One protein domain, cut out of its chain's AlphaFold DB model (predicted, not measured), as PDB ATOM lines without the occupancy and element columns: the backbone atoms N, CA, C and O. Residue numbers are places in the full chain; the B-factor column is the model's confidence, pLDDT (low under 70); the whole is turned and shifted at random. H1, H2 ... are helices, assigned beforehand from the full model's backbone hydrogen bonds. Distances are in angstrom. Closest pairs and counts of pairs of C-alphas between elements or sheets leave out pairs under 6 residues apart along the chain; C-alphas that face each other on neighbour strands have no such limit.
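AT A GLANCE: This is residues 14 to 83 of the 153 residues of an uncharacterized protein of Pelobacter carbinolicus (strain DSM 2380 / NBRC 103641 / GraBd1) (UniProt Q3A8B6). A long helix, H1, sticks out as an arm with residues 14 to 34; after residue 40 a tight link folds back into H2, set steeply to H1, and residues 69 to 83, with the short H3, stick out on the side away from that arm. The printed part has 70 residues and three named helices, in the order H1, H2, H3, with no named strand: all helix. It is extended, with a radius of gyration of the C-alphas of 19.2 A and spans of 64 by 31 by 15 A.

IN THESE COORDINATES: H1, residues 14 to 40, begins at C-alpha 14 (60.273, 9.732, 24.458) and is 38.3 A long. H2, residues 46 to 62, is 24.4 A long. H3, residues 73 to 81, ends at C-alpha 81 (8.227, -7.746, 56.934).

HOW THE PARTS SIT: H1, with residues 38 to 39 alone, only just touches residues 52 to 56 of H2, with 3 pairs of C-alphas within 8 A; the closest C-alphas, of Ala 38 and Gln 52, are 7.3 A apart. They run opposite ways at a steep tilt of 49 degrees. H3 is apart from H1 and H2. In H1, H2 and H3 every O i to N i+4 pair is within hydrogen-bond range.

THE WHOLE: The two farthest C-alphas, of His 15 and Val 81, are 64.2 A apart. The printed part has no cut; the link H1 to H2 is tight, H2 to H3 short. Residues 67 to 83 have pLDDT under 70.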
ATOM      1  N   SER A  14      61.505  10.493  24.709       74.62
ATOM      2  CA  SER A  14      60.273   9.732  24.458       74.62
ATOM      3  C   SER A  14      60.461   8.239  24.708       74.62
ATOM      4  O   SER A  14      59.579   7.612  25.278       74.62
ATOM      5  N   HIS A  15      61.623   7.674  24.370       80.19
ATOM      6  CA  HIS A  15      61.937   6.282  24.686       80.19
ATOM      7  C   HIS A  15      62.088   6.054  26.198       80.19
ATOM      8  O   HIS A  15      61.576   5.072  26.728       80.19
ATOM      9  N   ALA A  16      62.739   6.975  26.918       85.50
ATOM     10  CA  ALA A  16      62.812   6.926  28.379       85.50
ATOM     11  C   ALA A  16      61.424   7.065  29.032       85.50
ATOM     12  O   ALA A  16      61.109   6.321  29.958       85.50
ATOM     13  N   PHE A  17      60.574   7.958  28.514       90.88
ATOM     14  CA  PHE A  17      59.194   8.112  28.974       90.88
ATOM     15  C   PHE A  17      58.346   6.868  28.690       90.88
ATOM     16  O   PHE A  17      57.675   6.376  29.588       90.88
ATOM     17  N   LEU A  18      58.410   6.314  27.476       92.00
ATOM     18  CA  LEU A  18      57.665   5.110  27.105       92.00
ATOM     19  C   LEU A  18      58.106   3.903  27.941       92.00
ATOM     20  O   LEU A  18      57.265   3.131  28.386       92.00
ATOM     21  N   LYS A  19      59.408   3.776  28.221       92.25
ATOM     22  CA  LYS A  19      59.937   2.782  29.162       92.25
ATOM     23  C   LYS A  19      59.385   2.971  30.573       92.25
ATOM     24  O   LYS A  19      58.973   1.991  31.183       92.25
ATOM     25  N   ALA A  20      59.365   4.202  31.083       94.19
ATOM     26  CA  ALA A  20      58.820   4.500  32.406       94.19
ATOM     27  C   ALA A  20      57.315   4.200  32.477       94.19
ATOM     28  O   ALA A  20      56.861   3.585  33.437       94.19
ATOM     29  N   LEU A  21      56.558   4.561  31.437       95.94
ATOM     30  CA  LEU A  21      55.131   4.268  31.329       95.94
ATOM     31  C   LEU A  21      54.874   2.759  31.266       95.94
ATOM     32  O   LEU A  21      54.007   2.262  31.976       95.94
ATOM     33  N   LEU A  22      55.653   2.019  30.471       96.50
ATOM     34  CA  LEU A  22      55.542   0.564  30.375       96.50
ATOM     35  C   LEU A  22      55.883  -0.115  31.705       96.50
ATOM     36  O   LEU A  22      55.181  -1.030  32.127       96.50
ATOM     37  N   TRP A  23      56.928   0.351  32.391       96.12
ATOM     38  CA  TRP A  23      57.299  -0.164  33.705       96.12
ATOM     39  C   TRP A  23      56.233   0.155  34.762       96.12
ATOM     40  O   TRP A  23      55.877  -0.720  35.541       96.12
ATOM     41  N   SER A  24      55.649   1.357  34.729       96.44
ATOM     42  CA  SER A  24      54.519   1.738  35.583       96.44
ATOM     43  C   SER A  24      53.278   0.886  35.314       96.44
ATOM     44  O   SER A  24      52.648   0.424  36.261       96.44
ATOM     45  N   LEU A  25      52.953   0.617  34.047       97.06
ATOM     46  CA  LEU A  25      51.830  -0.243  33.681       97.06
ATOM     47  C   LEU A  25      52.058  -1.689  34.142       97.06
ATOM     48  O   LEU A  25      51.151  -2.312  34.683       97.06
ATOM     49  N   CYS A  26      53.279  -2.203  33.977       97.50
ATOM     50  CA  CYS A  26      53.666  -3.532  34.449       97.50
ATOM     51  C   CYS A  26      53.588  -3.626  35.982       97.50
ATOM     52  O   CYS A  26      53.024  -4.574  36.524       97.50
ATOM     53  N   PHE A  27      54.070  -2.599  36.686       97.25
ATOM     54  CA  PHE A  27      53.939  -2.481  38.135       97.25
ATOM     55  C   PHE A  27      52.470  -2.437  38.573       97.25
ATOM     56  O   PHE A  27      52.079  -3.140  39.499       97.25
ATOM     57  N   LEU A  28      51.628  -1.671  37.876       97.00
ATOM     58  CA  LEU A  28      50.202  -1.600  38.175       97.00
ATOM     59  C   LEU A  28      49.506  -2.946  37.937       97.00
ATOM     60  O   LEU A  28      48.688  -3.358  38.753       97.00
ATOM     61  N   ALA A  29      49.859  -3.659  36.866       96.44
ATOM     62  CA  ALA A  29      49.357  -5.005  36.598       96.44
ATOM     63  C   ALA A  29      49.778  -6.006  37.687       96.44
ATOM     64  O   ALA A  29      48.975  -6.847  38.102       96.44
ATOM     65  N   LEU A  30      51.008  -5.891  38.202       96.69
ATOM     66  CA  LEU A  30      51.477  -6.685  39.336       96.69
ATOM     67  C   LEU A  30      50.659  -6.385  40.601       96.69
ATOM     68  O   LEU A  30      50.178  -7.317  41.243       96.69
ATOM     69  N   LEU A  31      50.443  -5.106  40.925       94.50
ATOM     70  CA  LEU A  31      49.583  -4.694  42.042       94.50
ATOM     71  C   LEU A  31      48.167  -5.248  41.892       94.50
ATOM     72  O   LEU A  31      47.607  -5.766  42.853       94.50
ATOM     73  N   LEU A  32      47.609  -5.179  40.684       94.19
ATOM     74  CA  LEU A  32      46.283  -5.711  40.403       94.19
ATOM     75  C   LEU A  32      46.248  -7.228  40.606       94.19
ATOM     76  O   LEU A  32      45.294  -7.749  41.162       94.19
ATOM     77  N   THR A  33      47.303  -7.940  40.218       93.62
ATOM     78  CA  THR A  33      47.412  -9.388  40.438       93.62
ATOM     79  C   THR A  33      47.461  -9.726  41.930       93.62
ATOM     80  O   THR A  33      46.775 -10.650  42.362       93.62
ATOM     81  N   LEU A  34      48.209  -8.961  42.733       91.62
ATOM     82  CA  LEU A  34      48.243  -9.116  44.192       91.62
ATOM     83  C   LEU A  34      46.887  -8.797  44.839       91.62
ATOM     84  O   LEU A  34      46.442  -9.547  45.704       91.62
ATOM     85  N   ASP A  35      46.205  -7.742  44.384       89.56
ATOM     86  CA  ASP A  35      44.840  -7.404  44.816       89.56
ATOM     87  C   ASP A  35      43.875  -8.565  44.522       89.56
ATOM     88  O   ASP A  35      43.135  -9.008  45.399       89.56
ATOM     89  N   GLN A  36      43.945  -9.152  43.323       90.50
ATOM     90  CA  GLN A  36      43.135 -10.323  42.973       90.50
ATOM     91  C   GLN A  36      43.493 -11.560  43.804       90.50
ATOM     92  O   GLN A  36      42.603 -12.324  44.180       90.50
ATOM     93  N   LEU A  37      44.776 -11.766  44.112       89.62
ATOM     94  CA  LEU A  37      45.227 -12.869  44.957       89.62
ATOM     95  C   LEU A  37      44.669 -12.737  46.381       89.62
ATOM     96  O   LEU A  37      44.129 -13.709  46.909       89.62
ATOM     97  N   ALA A  38      44.700 -11.532  46.958       87.50
ATOM     98  CA  ALA A  38      44.105 -11.222  48.262       87.50
ATOM     99  C   ALA A  38      42.596 -11.533  48.315       87.50
ATOM    100  O   ALA A  38      42.080 -12.032  49.320       87.50
ATOM    101  N   LEU A  39      41.877 -11.310  47.211       85.56
ATOM    102  CA  LEU A  39      40.452 -11.639  47.113       85.56
ATOM    103  C   LEU A  39      40.184 -13.138  46.955       85.56
ATOM    104  O   LEU A  39      39.165 -13.614  47.453       85.56
ATOM    105  N   ARG A  40      41.058 -13.867  46.253       86.44
ATOM    106  CA  ARG A  40      40.882 -15.298  45.943       86.44
ATOM    107  C   ARG A  40      41.405 -16.244  47.015       86.44
ATOM    108  O   ARG A  40      41.036 -17.415  46.987       86.44
ATOM    109  N   LEU A  41      42.255 -15.766  47.923       84.88
ATOM    110  CA  LEU A  41      42.705 -16.542  49.073       84.88
ATOM    111  C   LEU A  41      41.484 -17.088  49.819       84.88
ATOM    112  O   LEU A  41      40.581 -16.336  50.166       84.88
ATOM    113  N   GLN A  42      41.436 -18.402  50.012       80.38
ATOM    114  CA  GLN A  42      40.448 -19.037  50.874       80.38
ATOM    115  C   GLN A  42      41.127 -19.274  52.219       80.38
ATOM    116  O   GLN A  42      41.950 -20.185  52.332       80.38
ATOM    117  N   PRO A  43      40.882 -18.418  53.216       80.88
ATOM    118  CA  PRO A  43      41.518 -18.550  54.508       80.88
ATOM    119  C   PRO A  43      41.002 -19.802  55.211       80.88
ATOM    120  O   PRO A  43      39.817 -19.929  55.508       80.88
ATOM    121  N   THR A  44      41.914 -20.736  55.466       80.88
ATOM    122  CA  THR A  44      41.635 -21.980  56.197       80.88
ATOM    123  C   THR A  44      41.651 -21.765  57.713       80.88
ATOM    124  O   THR A  44      41.093 -22.566  58.452       80.88
ATOM    125  N   THR A  45      42.295 -20.693  58.188       85.94
ATOM    126  CA  THR A  45      42.429 -20.376  59.616       85.94
ATOM    127  C   THR A  45      41.583 -19.158  60.001       85.94
ATOM    128  O   THR A  45      41.453 -18.228  59.196       85.94
ATOM    129  N   PRO A  46      41.050 -19.110  61.240       85.25
ATOM    130  CA  PRO A  46      40.173 -18.023  61.686       85.25
ATOM    131  C   PRO A  46      40.870 -16.654  61.672       85.25
ATOM    132  O   PRO A  46      40.291 -15.654  61.268       85.25
ATOM    133  N   VAL A  47      42.161 -16.600  62.012       89.25
ATOM    134  CA  VAL A  47      42.940 -15.349  61.966       89.25
ATOM    135  C   VAL A  47      43.049 -14.802  60.538       89.25
ATOM    136  O   VAL A  47      42.973 -13.594  60.315       89.25
ATOM    137  N   LEU A  48      43.215 -15.683  59.550       85.94
ATOM    138  CA  LEU A  48      43.338 -15.275  58.153       85.94
ATOM    139  C   LEU A  48      41.976 -14.871  57.562       85.94
ATOM    140  O   LEU A  48      41.932 -14.040  56.655       85.94
ATOM    141  N   GLN A  49      40.878 -15.411  58.105       85.62
ATOM    142  CA  GLN A  49      39.510 -14.991  57.786       85.62
ATOM    143  C   GLN A  49      39.254 -13.545  58.202       85.62
ATOM    144  O   GLN A  49      38.808 -12.757  57.369       85.62
ATOM    145  N   GLU A  50      39.614 -13.176  59.431       87.69
ATOM    146  CA  GLU A  50      39.449 -11.805  59.932       87.69
ATOM    147  C   GLU A  50      40.286 -10.781  59.162       87.69
ATOM    148  O   GLU A  50      39.845  -9.671  58.852       87.69
ATOM    149  N   LEU A  51      41.506 -11.159  58.781       89.25
ATOM    150  CA  LEU A  51      42.337 -10.290  57.956       89.25
ATOM    151  C   LEU A  51      41.727 -10.096  56.561       89.25
ATOM    152  O   LEU A  51      41.761  -8.993  56.009       89.25
ATOM    153  N   GLN A  52      41.147 -11.151  55.985       90.06
ATOM    154  CA  GLN A  52      40.530 -11.073  54.668       90.06
ATOM    155  C   GLN A  52      39.219 -10.275  54.682       90.06
ATOM    156  O   GLN A  52      38.981  -9.492  53.756       90.06
ATOM    157  N   SER A  53      38.377 -10.449  55.704       86.81
ATOM    158  CA  SER A  53      37.149  -9.664  55.879       86.81
ATOM    159  C   SER A  53      37.491  -8.178  56.015       86.81
ATOM    160  O   SER A  53      36.970  -7.357  55.255       86.81
ATOM    161  N   SER A  54      38.476  -7.854  56.858       88.12
ATOM    162  CA  SER A  54      39.002  -6.498  57.052       88.12
ATOM    163  C   SER A  54      39.559  -5.897  55.758       88.12
ATOM    164  O   SER A  54      39.272  -4.746  55.423       88.12
ATOM    165  N   TYR A  55      40.317  -6.674  54.980       90.25
ATOM    166  CA  TYR A  55      40.843  -6.229  53.687       90.25
ATOM    167  C   TYR A  55      39.723  -5.915  52.681       90.25
ATOM    168  O   TYR A  55      39.772  -4.902  51.977       90.25
ATOM    169  N   ARG A  56      38.681  -6.754  52.623       88.69
ATOM    170  CA  ARG A  56      37.523  -6.550  51.738       88.69
ATOM    171  C   ARG A  56      36.702  -5.319  52.139       88.69
ATOM    172  O   ARG A  56      36.323  -4.551  51.253       88.69
ATOM    173  N   GLU A  57      36.482  -5.114  53.436       88.56
ATOM    174  CA  GLU A  57      35.858  -3.918  54.029       88.56
ATOM    175  C   GLU A  57      36.644  -2.640  53.706       88.56
ATOM    176  O   GLU A  57      36.081  -1.628  53.287       88.56
ATOM    177  N   PHE A  58      37.969  -2.672  53.852       88.81
ATOM    178  CA  PHE A  58      38.820  -1.534  53.516       88.81
ATOM    179  C   PHE A  58      38.740  -1.193  52.022       88.81
ATOM    180  O   PHE A  58      38.545  -0.036  51.648       88.81
ATOM    181  N   ARG A  59      38.835  -2.206  51.156       89.12
ATOM    182  CA  ARG A  59      38.781  -2.036  49.699       89.12
ATOM    183  C   ARG A  59      37.431  -1.505  49.220       89.12
ATOM    184  O   ARG A  59      37.398  -0.676  48.310       89.12
ATOM    185  N   SER A  60      36.320  -1.964  49.797       86.06
ATOM    186  CA  SER A  60      34.986  -1.466  49.437       86.06
ATOM    187  C   SER A  60      34.849   0.020  49.768       86.06
ATOM    188  O   SER A  60      34.446   0.796  48.900       86.06
ATOM    189  N   ARG A  61      35.308   0.436  50.957       88.38
ATOM    190  CA  ARG A  61      35.349   1.843  51.387       88.38
ATOM    191  C   ARG A  61      36.264   2.692  50.507       88.38
ATOM    192  O   ARG A  61      35.858   3.771  50.087       88.38
ATOM    193  N   LEU A  62      37.454   2.189  50.174       88.31
ATOM    194  CA  LEU A  62      38.406   2.877  49.295       88.31
ATOM    195  C   LEU A  62      37.817   3.141  47.898       88.31
ATOM    196  O   LEU A  62      38.084   4.176  47.298       88.31
ATOM    197  N   LEU A  63      36.989   2.221  47.396       88.12
ATOM    198  CA  LEU A  63      36.293   2.345  46.111       88.12
ATOM    199  C   LEU A  63      34.913   3.020  46.224       88.12
ATOM    200  O   LEU A  63      34.175   3.054  45.238       88.12
ATOM    201  N   GLY A  64      34.529   3.511  47.408       82.81
ATOM    202  CA  GLY A  64      33.224   4.133  47.655       82.81
ATOM    203  C   GLY A  64      32.028   3.186  47.487       82.81
ATOM    204  O   GLY A  64      30.885   3.635  47.400       82.81
ATOM    205  N   ARG A  65      32.264   1.870  47.428       81.00
ATOM    206  CA  ARG A  65      31.205   0.862  47.378       81.00
ATOM    207  C   ARG A  65      30.683   0.682  48.795       81.00
ATOM    208  O   ARG A  65      31.418   0.218  49.662       81.00
ATOM    209  N   LYS A  66      29.422   1.056  49.033       73.44
ATOM    210  CA  LYS A  66      28.765   0.789  50.318       73.44
ATOM    211  C   LYS A  66      28.851  -0.721  50.585       73.44
ATOM    212  O   LYS A  66      28.463  -1.485  49.696       73.44
ATOM    213  N   PRO A  67      29.410  -1.149  51.730       62.69
ATOM    214  CA  PRO A  67      29.461  -2.562  52.062       62.69
ATOM    215  C   PRO A  67      28.038  -3.118  52.029       62.69
ATOM    216  O   PRO A  67      27.095  -2.476  52.496       62.69
ATOM    217  N   GLN A  68      27.877  -4.281  51.400       62.94
ATOM    218  CA  GLN A  68      26.636  -5.033  51.502       62.94
ATOM    219  C   GLN A  68      26.484  -5.375  52.987       62.94
ATOM    220  O   GLN A  68      27.430  -5.942  53.542       62.94
ATOM    221  N   PRO A  69      25.385  -4.967  53.648       58.66
ATOM    222  CA  PRO A  69      25.239  -5.219  55.069       58.66
ATOM    223  C   PRO A  69      25.391  -6.725  55.296       58.66
ATOM    224  O   PRO A  69      24.852  -7.510  54.503       58.66
ATOM    225  N   PRO A  70      26.172  -7.142  56.309       59.12
ATOM    226  CA  PRO A  70      26.252  -8.547  56.666       59.12
ATOM    227  C   PRO A  70      24.834  -9.083  56.859       59.12
ATOM    228  O   PRO A  70      23.932  -8.325  57.230       59.12
ATOM    229  N   LEU A  71      24.645 -10.378  56.580       58.09
ATOM    230  CA  LEU A  71      23.410 -11.117  56.842       58.09
ATOM    231  C   LEU A  71      23.204 -11.181  58.365       58.09
ATOM    232  O   LEU A  71      23.454 -12.181  59.026       58.09
ATOM    233  N   THR A  72      22.879 -10.033  58.933       67.62
ATOM    234  CA  THR A  72      22.567  -9.817  60.331       67.62
ATOM    235  C   THR A  72      21.120 -10.218  60.521       67.62
ATOM    236  O   THR A  72      20.313 -10.158  59.591       67.62
ATOM    237  N   ILE A  73      20.795 -10.657  61.731       62.78
ATOM    238  CA  ILE A  73      19.446 -11.101  62.095       62.78
ATOM    239  C   ILE A  73      18.405 -10.025  61.722       62.78
ATOM    240  O   ILE A  73      17.343 -10.343  61.200       62.78
ATOM    241  N   GLU A  74      18.767  -8.749  61.860       62.12
ATOM    242  CA  GLU A  74      17.978  -7.578  61.454       62.12
ATOM    243  C   GLU A  74      17.592  -7.601  59.963       62.12
ATOM    244  O   GLU A  74      16.428  -7.408  59.617       62.12
ATOM    245  N   ALA A  75      18.531  -7.930  59.071       63.09
ATOM    246  CA  ALA A  75      18.282  -7.994  57.630       63.09
ATOM    247  C   ALA A  75      17.392  -9.183  57.218       63.09
ATOM    248  O   ALA A  75      16.737  -9.133  56.173       63.09
ATOM    249  N   VAL A  76      17.372 -10.257  58.015       64.44
ATOM    250  CA  VAL A  76      16.458 -11.394  57.817       64.44
ATOM    251  C   VAL A  76      15.046 -11.010  58.258       64.44
ATOM    252  O   VAL A  76      14.094 -11.255  57.522       64.44
ATOM    253  N   ILE A  77      14.920 -10.322  59.397       68.12
ATOM    254  CA  ILE A  77      13.636  -9.841  59.919       68.12
ATOM    255  C   ILE A  77      12.995  -8.826  58.955       68.12
ATOM    256  O   ILE A  77      11.828  -8.975  58.597       68.12
ATOM    257  N   ASP A  78      13.752  -7.847  58.452       65.12
ATOM    258  CA  ASP A  78      13.232  -6.847  57.501       65.12
ATOM    259  C   ASP A  78      12.754  -7.467  56.177       65.12
ATOM    260  O   ASP A  78      11.815  -6.979  55.531       65.12
ATOM    261  N   ARG A  79      13.377  -8.575  55.760       63.59
ATOM    262  CA  ARG A  79      13.015  -9.293  54.535       63.59
ATOM    263  C   ARG A  79      11.664 -10.004  54.653       63.59
ATOM    264  O   ARG A  79      10.943 -10.055  53.657       63.59
ATOM    265  N   ASP A  80      11.302 -10.479  55.843       61.56
ATOM    266  CA  ASP A  80       9.993 -11.091  56.106       61.56
ATOM    267  C   ASP A  80       8.876 -10.052  56.299       61.56
ATOM    268  O   ASP A  80       7.718 -10.321  55.976       61.56
ATOM    269  N   VAL A  81       9.207  -8.834  56.744       61.16
ATOM    270  CA  VAL A  81       8.227  -7.746  56.934       61.16
ATOM    271  C   VAL A  81       7.825  -7.074  55.612       61.16
ATOM    272  O   VAL A  81       6.697  -6.599  55.479       61.16
ATOM    273  N   THR A  82       8.706  -7.054  54.603       55.78
ATOM    274  CA  THR A  82       8.504  -6.231  53.390       55.78
ATOM    275  C   THR A  82       7.985  -7.001  52.165       55.78
ATOM    276  O   THR A  82       7.811  -6.406  51.104       55.78
ATOM    277  N   ALA A  83       7.703  -8.306  52.257       50.09
ATOM    278  CA  ALA A  83       7.107  -9.058  51.148       50.09
ATOM    279  C   ALA A  83       5.565  -8.927  51.155       50.09
ATOM    280  O   ALA A  83       4.907  -9.518  52.016       50.09
TER     281      ALA A  83